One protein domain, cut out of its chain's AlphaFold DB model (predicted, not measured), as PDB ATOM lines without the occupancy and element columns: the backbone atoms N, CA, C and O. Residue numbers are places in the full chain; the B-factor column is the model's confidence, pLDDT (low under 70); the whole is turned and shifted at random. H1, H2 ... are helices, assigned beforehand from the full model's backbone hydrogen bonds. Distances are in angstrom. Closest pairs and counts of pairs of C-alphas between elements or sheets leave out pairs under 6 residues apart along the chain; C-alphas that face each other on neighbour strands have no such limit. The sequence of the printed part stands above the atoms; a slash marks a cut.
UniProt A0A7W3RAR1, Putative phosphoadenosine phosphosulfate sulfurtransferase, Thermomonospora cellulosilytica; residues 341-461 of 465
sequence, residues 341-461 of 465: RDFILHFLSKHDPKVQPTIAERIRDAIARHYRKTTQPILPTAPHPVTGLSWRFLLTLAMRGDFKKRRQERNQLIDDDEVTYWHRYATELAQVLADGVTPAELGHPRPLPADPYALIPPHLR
ATOM      1  N   ARG A 341     147.619 133.311 124.706       86.62
ATOM      2  CA  ARG A 341     146.870 132.387 123.845       86.62
ATOM      3  C   ARG A 341     147.400 130.960 123.933       86.62
ATOM      4  O   ARG A 341     146.626 130.041 124.194       86.62
ATOM      5  N   ASP A 342     148.698 130.783 123.731       90.12
ATOM      6  CA  ASP A 342     149.317 129.459 123.658       90.12
ATOM      7  C   ASP A 342     149.305 128.780 125.024       90.12
ATOM      8  O   ASP A 342     149.077 127.575 125.129       90.12
ATOM      9  N   PHE A 343     149.430 129.569 126.092       93.12
ATOM     10  CA  PHE A 343     149.293 129.072 127.453       93.12
ATOM     11  C   PHE A 343     147.868 128.582 127.758       93.12
ATOM     12  O   PHE A 343     147.685 127.513 128.343       93.12
ATOM     13  N   ILE A 344     146.841 129.309 127.311       93.75
ATOM     14  CA  ILE A 344     145.442 128.868 127.413       93.75
ATOM     15  C   ILE A 344     145.203 127.593 126.597       93.75
ATOM     16  O   ILE A 344     144.622 126.635 127.115       93.75
ATOM     17  N   LEU A 345     145.679 127.552 125.348       92.00
ATOM     18  CA  LEU A 345     145.563 126.383 124.471       92.00
ATOM     19  C   LEU A 345     146.278 125.160 125.056       92.00
ATOM     20  O   LEU A 345     145.744 124.052 124.988       92.00
ATOM     21  N   HIS A 346     147.428 125.356 125.707       93.19
ATOM     22  CA  HIS A 346     148.136 124.293 126.409       93.19
ATOM     23  C   HIS A 346     147.234 123.610 127.441       93.19
ATOM     24  O   HIS A 346     147.123 122.386 127.422       93.19
ATOM     25  N   PHE A 347     146.553 124.365 128.312       93.81
ATOM     26  CA  PHE A 347     145.661 123.773 129.318       93.81
ATOM     27  C   PHE A 347     144.365 123.225 128.732       93.81
ATOM     28  O   PHE A 347     143.907 122.173 129.179       93.81
ATOM     29  N   LEU A 348     143.811 123.881 127.710       92.75
ATOM     30  CA  LEU A 348     142.647 123.379 126.985       92.75
ATOM     31  C   LEU A 348     142.926 121.989 126.389       92.75
ATOM     32  O   LEU A 348     142.111 121.083 126.550       92.75
ATOM     33  N   SER A 349     144.114 121.792 125.804       93.06
ATOM     34  CA  SER A 349     144.533 120.513 125.209       93.06
ATOM     35  C   SER A 349     144.618 119.353 126.213       93.06
ATOM     36  O   SER A 349     144.643 118.192 125.813       93.06
ATOM     37  N   LYS A 350     144.659 119.644 127.525       91.94
ATOM     38  CA  LYS A 350     144.713 118.630 128.592       91.94
ATOM     39  C   LYS A 350     143.351 118.024 128.932       91.94
ATOM     40  O   LYS A 350     143.305 117.100 129.745       91.94
ATOM     41  N   HIS A 351     142.257 118.553 128.386       91.75
ATOM     42  CA  HIS A 351     140.923 117.969 128.549       91.75
ATOM     43  C   HIS A 351     140.648 116.891 127.513       91.75
ATOM     44  O   HIS A 351     141.269 116.866 126.452       91.75
ATOM     45  N   ASP A 352     139.690 116.017 127.812       89.31
ATOM     46  CA  ASP A 352     139.176 115.067 126.829       89.31
ATOM     47  C   ASP A 352     138.733 115.797 125.537       89.31
ATOM     48  O   ASP A 352     138.034 116.815 125.627       89.31
ATOM     49  N   PRO A 353     139.115 115.320 124.334       89.88
ATOM     50  CA  PRO A 353     138.797 115.994 123.074       89.88
ATOM     51  C   PRO A 353     137.312 116.308 122.872       89.88
ATOM     52  O   PRO A 353     136.993 117.311 122.238       89.88
ATOM     53  N   LYS A 354     136.396 115.507 123.440       87.44
ATOM     54  CA  LYS A 354     134.947 115.720 123.307       87.44
ATOM     55  C   LYS A 354     134.469 116.978 124.031       87.44
ATOM     56  O   LYS A 354     133.472 117.566 123.627       87.44
ATOM     57  N   VAL A 355     135.159 117.399 125.095       88.19
ATOM     58  CA  VAL A 355     134.754 118.556 125.911       88.19
ATOM     59  C   VAL A 355     135.512 119.843 125.589       88.19
ATOM     60  O   VAL A 355     135.072 120.925 125.983       88.19
ATOM     61  N   GLN A 356     136.631 119.753 124.865       90.75
ATOM     62  CA  GLN A 356     137.421 120.923 124.472       90.75
ATOM     63  C   GLN A 356     136.595 121.986 123.723       90.75
ATOM     64  O   GLN A 356     136.710 123.156 124.098       90.75
ATOM     65  N   PRO A 357     135.713 121.644 122.753       89.62
ATOM     66  CA  PRO A 357     134.914 122.645 122.045       89.62
ATOM     67  C   PRO A 357     134.027 123.477 122.976       89.62
ATOM     68  O   PRO A 357     133.971 124.694 122.835       89.62
ATOM     69  N   THR A 358     133.404 122.853 123.981       87.94
ATOM     70  CA  THR A 358     132.546 123.545 124.958       87.94
ATOM     71  C   THR A 358     133.335 124.536 125.817       87.94
ATOM     72  O   THR A 358     132.873 125.646 126.087       87.94
ATOM     73  N   ILE A 359     134.543 124.164 126.253       91.19
ATOM     74  CA  ILE A 359     135.408 125.064 127.030       91.19
ATOM     75  C   ILE A 359     135.912 126.206 126.136       91.19
ATOM     76  O   ILE A 359     135.892 127.367 126.553       91.19
ATOM     77  N   ALA A 360     136.320 125.893 124.903       91.06
ATOM     78  CA  ALA A 360     136.774 126.873 123.922       91.06
ATOM     79  C   ALA A 360     135.675 127.889 123.582       91.06
ATOM     80  O   ALA A 360     135.939 129.086 123.572       91.06
ATOM     81  N   GLU A 361     134.437 127.436 123.363       88.62
ATOM     82  CA  GLU A 361     133.259 128.290 123.165       88.62
ATOM     83  C   GLU A 361     133.049 129.230 124.358       88.62
ATOM     84  O   GLU A 361     132.941 130.439 124.185       88.62
ATOM     85  N   ARG A 362     133.098 128.716 125.593       89.88
ATOM     86  CA  ARG A 362     132.934 129.550 126.793       89.88
ATOM     87  C   ARG A 362     134.022 130.621 126.935       89.88
ATOM     88  O   ARG A 362     133.715 131.725 127.401       89.88
ATOM     89  N   ILE A 363     135.269 130.295 126.590       92.25
ATOM     90  CA  ILE A 363     136.405 131.232 126.562       92.25
ATOM     91  C   ILE A 363     136.175 132.292 125.479       92.25
ATOM     92  O   ILE A 363     136.224 133.485 125.769       92.25
ATOM     93  N   ARG A 364     135.825 131.860 124.265       89.31
ATOM     94  CA  ARG A 364     135.494 132.714 123.119       89.31
ATOM     95  C   ARG A 364     134.390 133.716 123.451       89.31
ATOM     96  O   ARG A 364     134.540 134.912 123.221       89.31
ATOM     97  N   ASP A 365     133.319 133.240 124.073       87.88
ATOM     98  CA  ASP A 365     132.190 134.054 124.506       87.88
ATOM     99  C   ASP A 365     132.588 135.110 125.546       87.88
ATOM    100  O   ASP A 365     132.043 136.216 125.544       87.88
ATOM    101  N   ALA A 366     133.513 134.778 126.454       90.88
ATOM    102  CA  ALA A 366     134.034 135.719 127.447       90.88
ATOM    103  C   ALA A 366     134.772 136.878 126.766       90.88
ATOM    104  O   ALA A 366     134.507 138.043 127.062       90.88
ATOM    105  N   ILE A 367     135.643 136.540 125.815       91.00
ATOM    106  CA  ILE A 367     136.450 137.484 125.036       91.00
ATOM    107  C   ILE A 367     135.554 138.365 124.167       91.00
ATOM    108  O   ILE A 367     135.649 139.587 124.218       91.00
ATOM    109  N   ALA A 368     134.615 137.766 123.429       87.56
ATOM    110  CA  ALA A 368     133.665 138.510 122.607       87.56
ATOM    111  C   ALA A 368     132.781 139.440 123.448       87.56
ATOM    112  O   ALA A 368     132.451 140.544 123.026       87.56
ATOM    113  N   ARG A 369     132.358 139.022 124.650       87.25
ATOM    114  CA  ARG A 369     131.624 139.905 125.574       87.25
ATOM    115  C   ARG A 369     132.473 141.058 126.087       87.25
ATOM    116  O   ARG A 369     131.908 142.116 126.343       87.25
ATOM    117  N   HIS A 370     133.769 140.841 126.282       90.38
ATOM    118  CA  HIS A 370     134.681 141.899 126.683       90.38
ATOM    119  C   HIS A 370     134.798 142.939 125.573       90.38
ATOM    120  O   HIS A 370     134.424 144.087 125.789       90.38
ATOM    121  N   TYR A 371     135.174 142.515 124.366       88.19
ATOM    122  CA  TYR A 371     135.407 143.452 123.269       88.19
ATOM    123  C   TYR A 371     134.136 144.127 122.733       88.19
ATOM    124  O   TYR A 371     134.197 145.260 122.285       88.19
ATOM    125  N   ARG A 372     132.953 143.517 122.907       86.06
ATOM    126  CA  ARG A 372     131.668 144.205 122.671       86.06
ATOM    127  C   ARG A 372     131.410 145.402 123.589       86.06
ATOM    128  O   ARG A 372     130.512 146.183 123.300       86.06
ATOM    129  N   LYS A 373     132.102 145.486 124.726       85.31
ATOM    130  CA  LYS A 373     131.902 146.532 125.738       85.31
ATOM    131  C   LYS A 373     133.053 147.520 125.797       85.31
ATOM    132  O   LYS A 373     132.852 148.630 126.259       85.31
ATOM    133  N   THR A 374     134.252 147.107 125.400       87.00
ATOM    134  CA  THR A 374     135.453 147.926 125.521       87.00
ATOM    135  C   THR A 374     136.497 147.548 124.483       87.00
ATOM    136  O   THR A 374     136.560 146.410 124.034       87.00
ATOM    137  N   THR A 375     137.352 148.498 124.123       87.56
ATOM    138  CA  THR A 375     138.479 148.292 123.206       87.56
ATOM    139  C   THR A 375     139.798 148.042 123.943       87.56
ATOM    140  O   THR A 375     140.832 147.889 123.298       87.56
ATOM    141  N   GLN A 376     139.774 148.016 125.278       91.06
ATOM    142  CA  GLN A 376     140.949 147.911 126.142       91.06
ATOM    143  C   GLN A 376     141.537 146.480 126.159       91.06
ATOM    144  O   GLN A 376     140.825 145.517 125.873       91.06
ATOM    145  N   PRO A 377     142.840 146.303 126.460       92.94
ATOM    146  CA  PRO A 377     143.460 144.980 126.506       92.94
ATOM    147  C   PRO A 377     142.982 144.132 127.695       92.94
ATOM    148  O   PRO A 377     142.678 144.624 128.781       92.94
ATOM    149  N   ILE A 378     142.990 142.811 127.533       94.62
ATOM    150  CA  ILE A 378     142.822 141.886 128.661       94.62
ATOM    151  C   ILE A 378     144.177 141.763 129.366       94.62
ATOM    152  O   ILE A 378     145.169 141.404 128.732       94.62
ATOM    153  N   LEU A 379     144.221 142.046 130.671       95.38
ATOM    154  CA  LEU A 379     145.463 142.031 131.448       95.38
ATOM    155  C   LEU A 379     145.729 140.682 132.140       95.38
ATOM    156  O   LEU A 379     144.797 139.879 132.311       95.38
ATOM    157  N   PRO A 380     146.998 140.395 132.507       94.06
ATOM    158  CA  PRO A 380     147.400 139.141 133.140       94.06
ATOM    159  C   PRO A 380     146.552 138.758 134.361       94.06
ATOM    160  O   PRO A 380     146.005 137.650 134.410       94.06
ATOM    161  N   THR A 381     146.414 139.657 135.339       93.50
ATOM    162  CA  THR A 381     145.800 139.353 136.637       93.50
ATOM    163  C   THR A 381     144.652 140.274 137.025       93.50
ATOM    164  O   THR A 381     143.621 139.753 137.466       93.50
ATOM    165  N   ALA A 382     144.776 141.587 136.837       94.44
ATOM    166  CA  ALA A 382     143.761 142.566 137.189       94.44
ATOM    167  C   ALA A 382     142.498 142.346 136.343       94.44
ATOM    168  O   ALA A 382     142.557 142.326 135.107       94.44
ATOM    169  N   PRO A 383     141.332 142.148 136.981       94.38
ATOM    170  CA  PRO A 383     140.075 142.085 136.258       94.38
ATOM    171  C   PRO A 383     139.779 143.451 135.640       94.38
ATOM    172  O   PRO A 383     139.854 144.473 136.314       94.38
ATOM    173  N   HIS A 384     139.398 143.472 134.365       94.69
ATOM    174  CA  HIS A 384     138.997 144.714 133.716       94.69
ATOM    175  C   HIS A 384     137.774 145.336 134.435       94.69
ATOM    176  O   HIS A 384     136.766 144.637 134.575       94.69
ATOM    177  N   PRO A 385     137.768 146.637 134.782       91.69
ATOM    178  CA  PRO A 385     136.753 147.253 135.656       91.69
ATOM    179  C   PRO A 385     135.295 147.135 135.174       91.69
ATOM    180  O   PRO A 385     134.383 146.946 135.965       91.69
ATOM    181  N   VAL A 386     135.045 147.154 133.858       88.19
ATOM    182  CA  VAL A 386     133.678 147.023 133.289       88.19
ATOM    183  C   VAL A 386     133.208 145.567 133.089       88.19
ATOM    184  O   VAL A 386     132.017 145.220 133.204       88.19
ATOM    185  N   THR A 387     134.128 144.688 132.697       90.69
ATOM    186  CA  THR A 387     133.807 143.342 132.188       90.69
ATOM    187  C   THR A 387     134.142 142.250 133.200       90.69
ATOM    188  O   THR A 387     133.542 141.177 133.160       90.69
ATOM    189  N   GLY A 388     135.052 142.536 134.131       92.44
ATOM    190  CA  GLY A 388     135.626 141.607 135.093       92.44
ATOM    191  C   GLY A 388     136.586 140.599 134.469       92.44
ATOM    192  O   GLY A 388     136.942 139.634 135.135       92.44
ATOM    193  N   LEU A 389     136.957 140.739 133.192       94.56
ATOM    194  CA  LEU A 389     137.760 139.738 132.490       94.56
ATOM    195  C   LEU A 389     139.260 139.950 132.738       94.56
ATOM    196  O   LEU A 389     139.734 141.080 132.715       94.56
ATOM    197  N   SER A 390     139.993 138.855 132.932       95.19
ATOM    198  CA  SER A 390     141.460 138.815 132.966       95.19
ATOM    199  C   SER A 390     141.964 137.492 132.396       95.19
ATOM    200  O   SER A 390     141.228 136.495 132.347       95.19
ATOM    201  N   TRP A 391     143.234 137.440 132.008       94.44
ATOM    202  CA  TRP A 391     143.860 136.204 131.547       94.44
ATOM    203  C   TRP A 391     143.896 135.127 132.632       94.44
ATOM    204  O   TRP A 391     143.635 133.957 132.351       94.44
ATOM    205  N   ARG A 392     144.090 135.509 133.899       93.50
ATOM    206  CA  ARG A 392     143.975 134.609 135.060       93.50
ATOM    207  C   ARG A 392     142.588 133.960 135.181       93.50
ATOM    208  O   ARG A 392     142.482 132.783 135.554       93.50
ATOM    209  N   PHE A 393     141.516 134.684 134.860       93.88
ATOM    210  CA  PHE A 393     140.164 134.117 134.817       93.88
ATOM    211  C   PHE A 393     140.006 133.124 133.665       93.88
ATOM    212  O   PHE A 393     139.511 132.015 133.864       93.88
ATOM    213  N   LEU A 394     140.490 133.482 132.478       94.56
ATOM    214  CA  LEU A 394     140.439 132.630 131.287       94.56
ATOM    215  C   LEU A 394     141.262 131.350 131.478       94.56
ATOM    216  O   LEU A 394     140.805 130.266 131.124       94.56
ATOM    217  N   LEU A 395     142.404 131.444 132.160       94.81
ATOM    218  CA  LEU A 395     143.202 130.298 132.585       94.81
ATOM    219  C   LEU A 395     142.422 129.398 133.542       94.81
ATOM    220  O   LEU A 395     142.459 128.180 133.417       94.81
ATOM    221  N   THR A 396     141.643 129.980 134.456       92.81
ATOM    222  CA  THR A 396     140.764 129.207 135.345       92.81
ATOM    223  C   THR A 396     139.736 128.406 134.534       92.81
ATOM    224  O   THR A 396     139.532 127.226 134.828       92.81
ATOM    225  N   LEU A 397     139.136 128.998 133.492       92.94
ATOM    226  CA  LEU A 397     138.237 128.285 132.575       92.94
ATOM    227  C   LEU A 397     138.971 127.179 131.805       92.94
ATOM    228  O   LEU A 397     138.490 126.053 131.755       92.94
ATOM    229  N   ALA A 398     140.154 127.467 131.261       93.56
ATOM    230  CA  ALA A 398     140.944 126.500 130.504       93.56
ATOM    231  C   ALA A 398     141.410 125.321 131.367       93.56
ATOM    232  O   ALA A 398     141.444 124.188 130.905       93.56
ATOM    233  N   MET A 399     141.731 125.553 132.639       92.38
ATOM    234  CA  MET A 399     142.201 124.511 133.552       92.38
ATOM    235  C   MET A 399     141.074 123.655 134.127       92.38
ATOM    236  O   MET A 399     141.280 122.466 134.372       92.38
ATOM    237  N   ARG A 400     139.904 124.244 134.394       89.50
ATOM    238  CA  ARG A 400     138.834 123.589 135.172       89.50
ATOM    239  C   ARG A 400     137.594 123.265 134.346       89.50
ATOM    240  O   ARG A 400     136.784 122.437 134.761       89.50
ATOM    241  N   GLY A 401     137.459 123.903 133.190       88.88
ATOM    242  CA  GLY A 401     136.199 124.021 132.477       88.88
ATOM    243  C   GLY A 401     135.206 124.930 133.211       88.88
ATOM    244  O   GLY A 401     135.470 125.472 134.288       88.88
ATOM    245  N   ASP A 402     134.031 125.081 132.610       85.75
ATOM    246  CA  ASP A 402     132.864 125.747 133.201       85.75
ATOM    247  C   ASP A 402     131.587 125.118 132.629       85.75
ATOM    248  O   ASP A 402     130.737 125.771 132.029       85.75
ATOM    249  N   PHE A 403     131.482 123.800 132.799       82.00
ATOM    250  CA  PHE A 403     130.421 122.959 132.232       82.00
ATOM    251  C   PHE A 403     129.015 123.346 132.694       82.00
ATOM    252  O   PHE A 403     128.037 123.094 132.002       82.00
ATOM    253  N   LYS A 404     128.920 123.995 133.858       77.62
ATOM    254  CA  LYS A 404     127.663 124.496 134.431       77.62
ATOM    255  C   LYS A 404     127.456 125.999 134.195       77.62
ATOM    256  O   LYS A 404     126.489 126.550 134.714       77.62
ATOM    257  N   LYS A 405     128.372 126.674 133.483       77.69
ATOM    258  CA  LYS A 405     128.386 128.131 133.231       77.69
ATOM    259  C   LYS A 405     128.199 128.982 134.501       77.69
ATOM    260  O   LYS A 405     127.554 130.034 134.488       77.69
ATOM    261  N   ARG A 406     128.738 128.520 135.635       77.19
ATOM    262  CA  ARG A 406     128.578 129.171 136.951       77.19
ATOM    263  C   ARG A 406     129.666 130.204 137.227       77.19
ATOM    264  O   ARG A 406     129.493 131.046 138.108       77.19
ATOM    265  N   ARG A 407     130.774 130.182 136.478       84.56
ATOM    266  CA  ARG A 407     131.852 131.169 136.614       84.56
ATOM    267  C   ARG A 407     131.544 132.388 135.759       84.56
ATOM    268  O   ARG A 407     131.504 132.309 134.534       84.56
ATOM    269  N   GLN A 408     131.336 133.523 136.415       85.69
ATOM    270  CA  GLN A 408     131.055 134.800 135.763       85.69
ATOM    271  C   GLN A 408     132.231 135.745 135.996       85.69
ATOM    272  O   GLN A 408     132.667 135.900 137.135       85.69
ATOM    273  N   GLU A 409     132.724 136.375 134.931       89.12
ATOM    274  CA  GLU A 409     133.871 137.295 134.943       89.12
ATOM    275  C   GLU A 409     133.650 138.412 135.974       89.12
ATOM    276  O   GLU A 409     134.480 138.686 136.834       89.12
ATOM    277  N   ARG A 410     132.437 138.972 135.968       83.75
ATOM    278  CA  ARG A 410     131.987 140.037 136.874       83.75
ATOM    279  C   ARG A 410     131.906 139.651 138.347       83.75
ATOM    280  O   ARG A 410     131.599 140.510 139.167       83.75
ATOM    281  N   ASN A 411     132.094 138.385 138.708       83.50
ATOM    282  CA  ASN A 411     132.218 138.028 140.121       83.50
ATOM    283  C   ASN A 411     133.568 138.458 140.703       83.50
ATOM    284  O   ASN A 411     133.701 138.461 141.915       83.50
ATOM    285  N   GLN A 412     134.535 138.839 139.863       85.25
ATOM    286  CA  GLN A 412     135.822 139.377 140.305       85.25
ATOM    287  C   GLN A 412     135.757 140.848 140.747       85.25
ATOM    288  O   GLN A 412     136.772 141.380 141.172       85.25
ATOM    289  N   LEU A 413     134.596 141.498 140.610       84.25
ATOM    290  CA  LEU A 413     134.401 142.928 140.864       84.25
ATOM    291  C   LEU A 413     133.470 143.191 142.067       84.25
ATOM    292  O   LEU A 413     132.646 144.098 142.018       84.25
ATOM    293  N   ILE A 414     133.486 142.320 143.081       72.12
ATOM    294  CA  ILE A 414     132.509 142.347 144.188       72.12
ATOM    295  C   ILE A 414     133.051 143.019 145.453       72.12
ATOM    296  O   ILE A 414     132.262 143.614 146.181       72.12
ATOM    297  N   ASP A 415     134.349 142.891 145.721       72.38
ATOM    298  CA  ASP A 415     134.901 143.161 147.054       72.38
ATOM    299  C   ASP A 415     135.385 144.609 147.220       72.38
ATOM    300  O   ASP A 415     135.249 145.177 148.300       72.38
ATOM    301  N   ASP A 416     135.884 145.209 146.139       74.19
ATOM    302  CA  ASP A 416     136.350 146.596 146.086       74.19
ATOM    303  C   ASP A 416     135.352 147.524 145.363       74.19
ATOM    304  O   ASP A 416     134.445 147.068 144.656       74.19
ATOM    305  N   ASP A 417     135.535 148.834 145.521       82.94
ATOM    306  CA  ASP A 417     134.813 149.872 144.785       82.94
ATOM    307  C   ASP A 417     135.359 150.075 143.353       82.94
ATOM    308  O   ASP A 417     136.403 149.545 142.957       82.94
ATOM    309  N   GLU A 418     134.627 150.844 142.545       84.00
ATOM    310  CA  GLU A 418     134.956 151.061 141.134       84.00
ATOM    311  C   GLU A 418     136.297 151.791 140.928       84.00
ATOM    312  O   GLU A 418     137.043 151.431 140.009       84.00
ATOM    313  N   VAL A 419     136.647 152.744 141.800       86.75
ATOM    314  CA  VAL A 419     137.918 153.484 141.743       86.75
ATOM    315  C   VAL A 419     139.077 152.514 141.931       86.75
ATOM    316  O   VAL A 419     139.997 152.464 141.106       86.75
ATOM    317  N   THR A 420     138.995 151.661 142.953       89.62
ATOM    318  CA  THR A 420     140.020 150.656 143.247       89.62
ATOM    319  C   THR A 420     140.288 149.734 142.049       89.62
ATOM    320  O   THR A 420     141.451 149.459 141.725       89.62
ATOM    321  N   TYR A 421     139.253 149.280 141.331       90.38
ATOM    322  CA  TYR A 421     139.453 148.435 140.146       90.38
ATOM    323  C   TYR A 421     140.132 149.170 138.995       90.38
ATOM    324  O   TYR A 421     141.031 148.601 138.366       90.38
ATOM    325  N   TRP A 422     139.729 150.410 138.713       92.69
ATOM    326  CA  TRP A 422     140.343 151.210 137.654       92.69
ATOM    327  C   TRP A 422     141.819 151.483 137.925       92.69
ATOM    328  O   TRP A 422     142.647 151.272 137.037       92.69
ATOM    329  N   HIS A 423     142.169 151.852 139.157       92.50
ATOM    330  CA  HIS A 423     143.562 152.067 139.544       92.50
ATOM    331  C   HIS A 423     144.390 150.778 139.483       92.50
ATOM    332  O   HIS A 423     145.498 150.789 138.943       92.50
ATOM    333  N   ARG A 424     143.855 149.645 139.961       94.31
ATOM    334  CA  ARG A 424     144.532 148.338 139.873       94.31
ATOM    335  C   ARG A 424     144.805 147.939 138.422       94.31
ATOM    336  O   ARG A 424     145.900 147.476 138.109       94.31
ATOM    337  N   TYR A 425     143.824 148.136 137.543       95.69
ATOM    338  CA  TYR A 425     143.947 147.841 136.117       95.69
ATOM    339  C   TYR A 425     144.980 148.748 135.429       95.69
ATOM    340  O   TYR A 425     145.874 148.246 134.748       95.69
ATOM    341  N   ALA A 426     144.918 150.066 135.652       95.56
ATOM    342  CA  ALA A 426     145.882 151.016 135.090       95.56
ATOM    343  C   ALA A 426     147.320 150.732 135.564       95.56
ATOM    344  O   ALA A 426     148.254 150.757 134.762       95.56
ATOM    345  N   THR A 427     147.485 150.384 136.845       96.88
ATOM    346  CA  THR A 427     148.787 150.038 137.435       96.88
ATOM    347  C   THR A 427     149.391 148.791 136.788       96.88
ATOM    348  O   THR A 427     150.562 148.802 136.413       96.88
ATOM    349  N   GLU A 428     148.611 147.718 136.603       97.00
ATOM    350  CA  GLU A 428     149.124 146.513 135.938       97.00
ATOM    351  C   GLU A 428     149.449 146.773 134.461       97.00
ATOM    352  O   GLU A 428     150.474 146.300 133.976       97.00
ATOM    353  N   LEU A 429     148.634 147.555 133.744       96.69
ATOM    354  CA  LEU A 429     148.936 147.906 132.353       96.69
ATOM    355  C   LEU A 429     150.233 148.729 132.244       96.69
ATOM    356  O   LEU A 429     151.022 148.487 131.333       96.69
ATOM    357  N   ALA A 430     150.497 149.642 133.182       96.62
ATOM    358  CA  ALA A 430     151.767 150.369 133.241       96.62
ATOM    359  C   ALA A 430     152.964 149.426 133.440       96.62
ATOM    360  O   ALA A 430     153.980 149.580 132.762       96.62
ATOM    361  N   GLN A 431     152.829 148.411 134.300       96.06
ATOM    362  CA  GLN A 431     153.870 147.398 134.489       96.06
ATOM    363  C   GLN A 431     154.092 146.560 133.223       96.06
ATOM    364  O   GLN A 431     155.227 146.351 132.815       96.06
ATOM    365  N   VAL A 432     153.016 146.138 132.556       94.06
ATOM    366  CA  VAL A 432     153.074 145.382 131.292       94.06
ATOM    367  C   VAL A 432     153.837 146.154 130.207       94.06
ATOM    368  O   VAL A 432     154.629 145.561 129.476       94.06
ATOM    369  N   LEU A 433     153.632 147.473 130.119       94.00
ATOM    370  CA  LEU A 433     154.383 148.343 129.209       94.00
ATOM    371  C   LEU A 433     155.860 148.454 129.608       94.00
ATOM    372  O   LEU A 433     156.727 148.372 128.740       94.00
ATOM    373  N   ALA A 434     156.145 148.617 130.903       94.50
ATOM    374  CA  ALA A 434     157.511 148.697 131.426       94.50
ATOM    375  C   ALA A 434     158.307 147.402 131.189       94.50
ATOM    376  O   ALA A 434     159.497 147.458 130.885       94.50
ATOM    377  N   ASP A 435     157.635 146.252 131.252       92.06
ATOM    378  CA  ASP A 435     158.211 144.929 130.991       92.06
ATOM    379  C   ASP A 435     158.430 144.653 129.488       92.06
ATOM    380  O   ASP A 435     158.959 143.605 129.119       92.06
ATOM    381  N   GLY A 436     158.022 145.572 128.603       91.25
ATOM    382  CA  GLY A 436     158.178 145.432 127.154       91.25
ATOM    383  C   GLY A 436     157.265 144.375 126.525       91.25
ATOM    384  O   GLY A 436     157.540 143.913 125.416       91.25
ATOM    385  N   VAL A 437     156.182 143.985 127.206       90.06
ATOM    386  CA  VAL A 437     155.238 142.975 126.712       90.06
ATOM    387  C   VAL A 437     154.519 143.509 125.475       90.06
ATOM    388  O   VAL A 437     153.867 144.555 125.496       90.06
ATOM    389  N   THR A 438     154.603 142.764 124.376       89.94
ATOM    390  CA  THR A 438     153.986 143.175 123.111       89.94
ATOM    391  C   THR A 438     152.459 142.987 123.126       89.94
ATOM    392  O   THR A 438     151.941 142.106 123.823       89.94
ATOM    393  N   PRO A 439     151.693 143.734 122.302       87.06
ATOM    394  CA  PRO A 439     150.269 143.457 122.121       87.06
ATOM    395  C   PRO A 439     149.975 142.003 121.728       87.06
ATOM    396  O   PRO A 439     149.004 141.415 122.202       87.06
ATOM    397  N   ALA A 440     150.845 141.404 120.906       85.44
ATOM    398  CA  ALA A 440     150.728 140.015 120.475       85.44
ATOM    399  C   ALA A 440     150.852 139.032 121.653       85.44
ATOM    400  O   ALA A 440     150.060 138.094 121.753       85.44
ATOM    401  N   GLU A 441     151.772 139.277 122.592       87.44
ATOM    402  CA  GLU A 441     151.911 138.466 123.810       87.44
ATOM    403  C   GLU A 441     150.673 138.537 124.718       87.44
ATOM    404  O   GLU A 441     150.293 137.527 125.326       87.44
ATOM    405  N   LEU A 442     150.006 139.698 124.768       88.25
ATOM    406  CA  LEU A 442     148.720 139.889 125.449       88.25
ATOM    407  C   LEU A 442     147.508 139.412 124.645       88.25
ATOM    408  O   LEU A 442     146.390 139.556 125.133       88.25
ATOM    409  N   GLY A 443     147.682 138.895 123.425       84.00
ATOM    410  CA  GLY A 443     146.567 138.537 122.544       84.00
ATOM    411  C   GLY A 443     145.646 139.719 122.213       84.00
ATOM    412  O   GLY A 443     144.444 139.526 122.012       84.00
ATOM    413  N   HIS A 444     146.187 140.940 122.197       88.12
ATOM    414  CA  HIS A 444     145.456 142.166 121.912       88.12
ATOM    415  C   HIS A 444     145.690 142.606 120.454       88.12
ATOM    416  O   HIS A 444     146.841 142.710 120.030       88.12
ATOM    417  N   PRO A 445     144.633 142.875 119.662       81.12
ATOM    418  CA  PRO A 445     144.768 143.131 118.223       81.12
ATOM    419  C   PRO A 445     145.265 144.544 117.862       81.12
ATOM    420  O   PRO A 445     145.351 144.867 116.680       81.12
ATOM    421  N   ARG A 446     145.537 145.414 118.842       84.56
ATOM    422  CA  ARG A 446     145.889 146.831 118.638       84.56
ATOM    423  C   ARG A 446     147.133 147.222 119.435       84.56
ATOM    424  O   ARG A 446     147.475 146.520 120.381       84.56
ATOM    425  N   PRO A 447     147.802 148.340 119.101       88.88
ATOM    426  CA  PRO A 447     148.816 148.918 119.978       88.88
ATOM    427  C   PRO A 447     148.259 149.153 121.386       88.88
ATOM    428  O   PRO A 447     147.101 149.547 121.540       88.88
ATOM    429  N   LEU A 448     149.079 148.908 122.409       90.56
ATOM    430  CA  LEU A 448     148.681 149.153 123.792       90.56
ATOM    431  C   LEU A 448     148.554 150.668 124.053       90.56
ATOM    432  O   LEU A 448     149.319 151.444 123.471       90.56
ATOM    433  N   PRO A 449     147.615 151.106 124.914       89.81
ATOM    434  CA  PRO A 449     147.486 152.511 125.293       89.81
ATOM    435  C   PRO A 449     148.787 153.046 125.899       89.81
ATOM    436  O   PRO A 449     149.312 152.450 126.833       89.81
ATOM    437  N   ALA A 450     149.293 154.169 125.384       89.75
ATOM    438  CA  ALA A 450     150.552 154.757 125.851       89.75
ATOM    439  C   ALA A 450     150.453 155.352 127.268       89.75
ATOM    440  O   ALA A 450     151.438 155.343 128.000       89.75
ATOM    441  N   ASP A 451     149.271 155.845 127.650       92.44
ATOM    442  CA  ASP A 451     148.963 156.319 129.001       92.44
ATOM    443  C   ASP A 451     147.869 155.432 129.629       92.44
ATOM    444  O   ASP A 451     146.682 155.605 129.333       92.44
ATOM    445  N   PRO A 452     148.245 154.466 130.486       92.88
ATOM    446  CA  PRO A 452     147.295 153.604 131.185       92.88
ATOM    447  C   PRO A 452     146.316 154.355 132.095       92.88
ATOM    448  O   PRO A 452     145.169 153.929 132.236       92.88
ATOM    449  N   TYR A 453     146.730 155.470 132.703       93.31
ATOM    450  CA  TYR A 453     145.905 156.214 133.661       93.31
ATOM    451  C   TYR A 453     144.865 157.097 132.963       93.31
ATOM    452  O   TYR A 453     143.803 157.368 133.529       93.31
ATOM    453  N   ALA A 454     145.088 157.453 131.694       91.00
ATOM    454  CA  ALA A 454     144.067 158.081 130.859       91.00
ATOM    455  C   ALA A 454     142.833 157.185 130.625       91.00
ATOM    456  O   ALA A 454     141.779 157.699 130.248       91.00
ATOM    457  N   LEU A 455     142.922 155.871 130.866       89.56
ATOM    458  CA  LEU A 455     141.781 154.956 130.746       89.56
ATOM    459  C   LEU A 455     140.777 155.085 131.898       89.56
ATOM    460  O   LEU A 455     139.623 154.696 131.731       89.56
ATOM    461  N   ILE A 456     141.190 155.634 133.046       89.94
ATOM    462  CA  ILE A 456     140.307 155.835 134.198       89.94
ATOM    463  C   ILE A 456     139.227 156.863 133.810       89.94
ATOM    464  O   ILE A 456     139.583 157.934 133.302       89.94
ATOM    465  N   PRO A 457     137.925 156.592 134.024       87.69
ATOM    466  CA  PRO A 457     136.861 157.550 133.750       87.69
ATOM    467  C   PRO A 457     137.100 158.888 134.466       87.69
ATOM    468  O   PRO A 457     137.472 158.879 135.638       87.69
ATOM    469  N   PRO A 458     136.871 160.051 133.821       85.56
ATOM    470  CA  PRO A 458     137.190 161.354 134.411       85.56
ATOM    471  C   PRO A 458     136.587 161.594 135.801       85.56
ATOM    472  O   PRO A 458     137.254 162.178 136.650       85.56
ATOM    473  N   HIS A 459     135.367 161.102 136.043       83.81
ATOM    474  CA  HIS A 459     134.680 161.227 137.332       83.81
ATOM    475  C   HIS A 459     135.320 160.395 138.456       83.81
ATOM    476  O   HIS A 459     135.099 160.703 139.616       83.81
ATOM    477  N   LEU A 460     136.141 159.392 138.127       84.31
ATOM    478  CA  LEU A 460     136.846 158.543 139.095       84.31
ATOM    479  C   LEU A 460     138.306 158.969 139.316       84.31
ATOM    480  O   LEU A 460     138.935 158.531 140.269       84.31
ATOM    481  N   ARG A 461     138.870 159.838 138.461       78.38
ATOM    482  CA  ARG A 461     140.280 160.281 138.570       78.38
ATOM    483  C   ARG A 461     140.556 161.175 139.777       78.38
ATOM    484  O   ARG A 461     141.709 161.317 140.168       78.38
TER     485      ARG A 461
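AT A GLANCE: This is residues 341 to 461 of the 465 residues of the protein "Putative phosphoadenosine phosphosulfate sulfurtransferase" of Thermomonospora cellulosilytica (UniProt A0A7W3RAR1). Look first for the longest helix, H5, set crosswise at one end of an elongated domain; at the other end H1, H2 and H3 lie side by side as a triangle of helices. The unnamed stretch 372 to 390 fills the middle between these two ends, short H4 lies on the chain's way from H3 to H5, and residues 435 to 461 fold back past H5. The printed part has 121 residues with five named helices, H1 to H5 in chain order, and no named strand; the class is all helix, though under half of the residues, 56, are in named elements. It is compact, with a radius of gyration of the C-alphas of 14.8 A, and spans 47 by 31 by 21 A.

HOW THE PARTS SIT: Start at H5, residues 418 to 434, which touches no helix. H4, residues 409 to 413, is close to H5 but not clearly touching, the closest C-alphas being those of Leu 413 and Tyr 421, 7.5 A apart. H3, residues 391 to 400, is apart from H5. H2, residues 356 to 371, touches H3 with its residues 359 to 363 alone, closest at the C-alphas of Ile 363 and Leu 394, 6.4 A; this hairpin has a shallow tilt of 19 degrees, opposite ways. H1, residues 341 to 348, touches H3 at the C-alphas of Leu 348 and Ala 398, their closest, 5.0 A, with a shallow tilt of 22 degrees, the same way. Every O i to N i+4 pair is within hydrogen-bond range in H1, H2, H3 and H5; in H4 0 of 1 is, beside 2 of 2 O i to N i+3 pairs.

IN THESE COORDINATES: Find C-alpha 341 at (146.870, 132.387, 123.845), where H1 begins. H2 is 22.7 A long and H3 14.1 A. H5 runs 24.7 A to C-alpha 434 at (157.511, 148.697, 131.426).

THE WHOLE: The C-alphas of Lys 354 and His 459 are the two farthest apart, 47.6 A. The link H2 to H3 is long, and the printed part has no cut. No printed residue is under 70 in pLDDT.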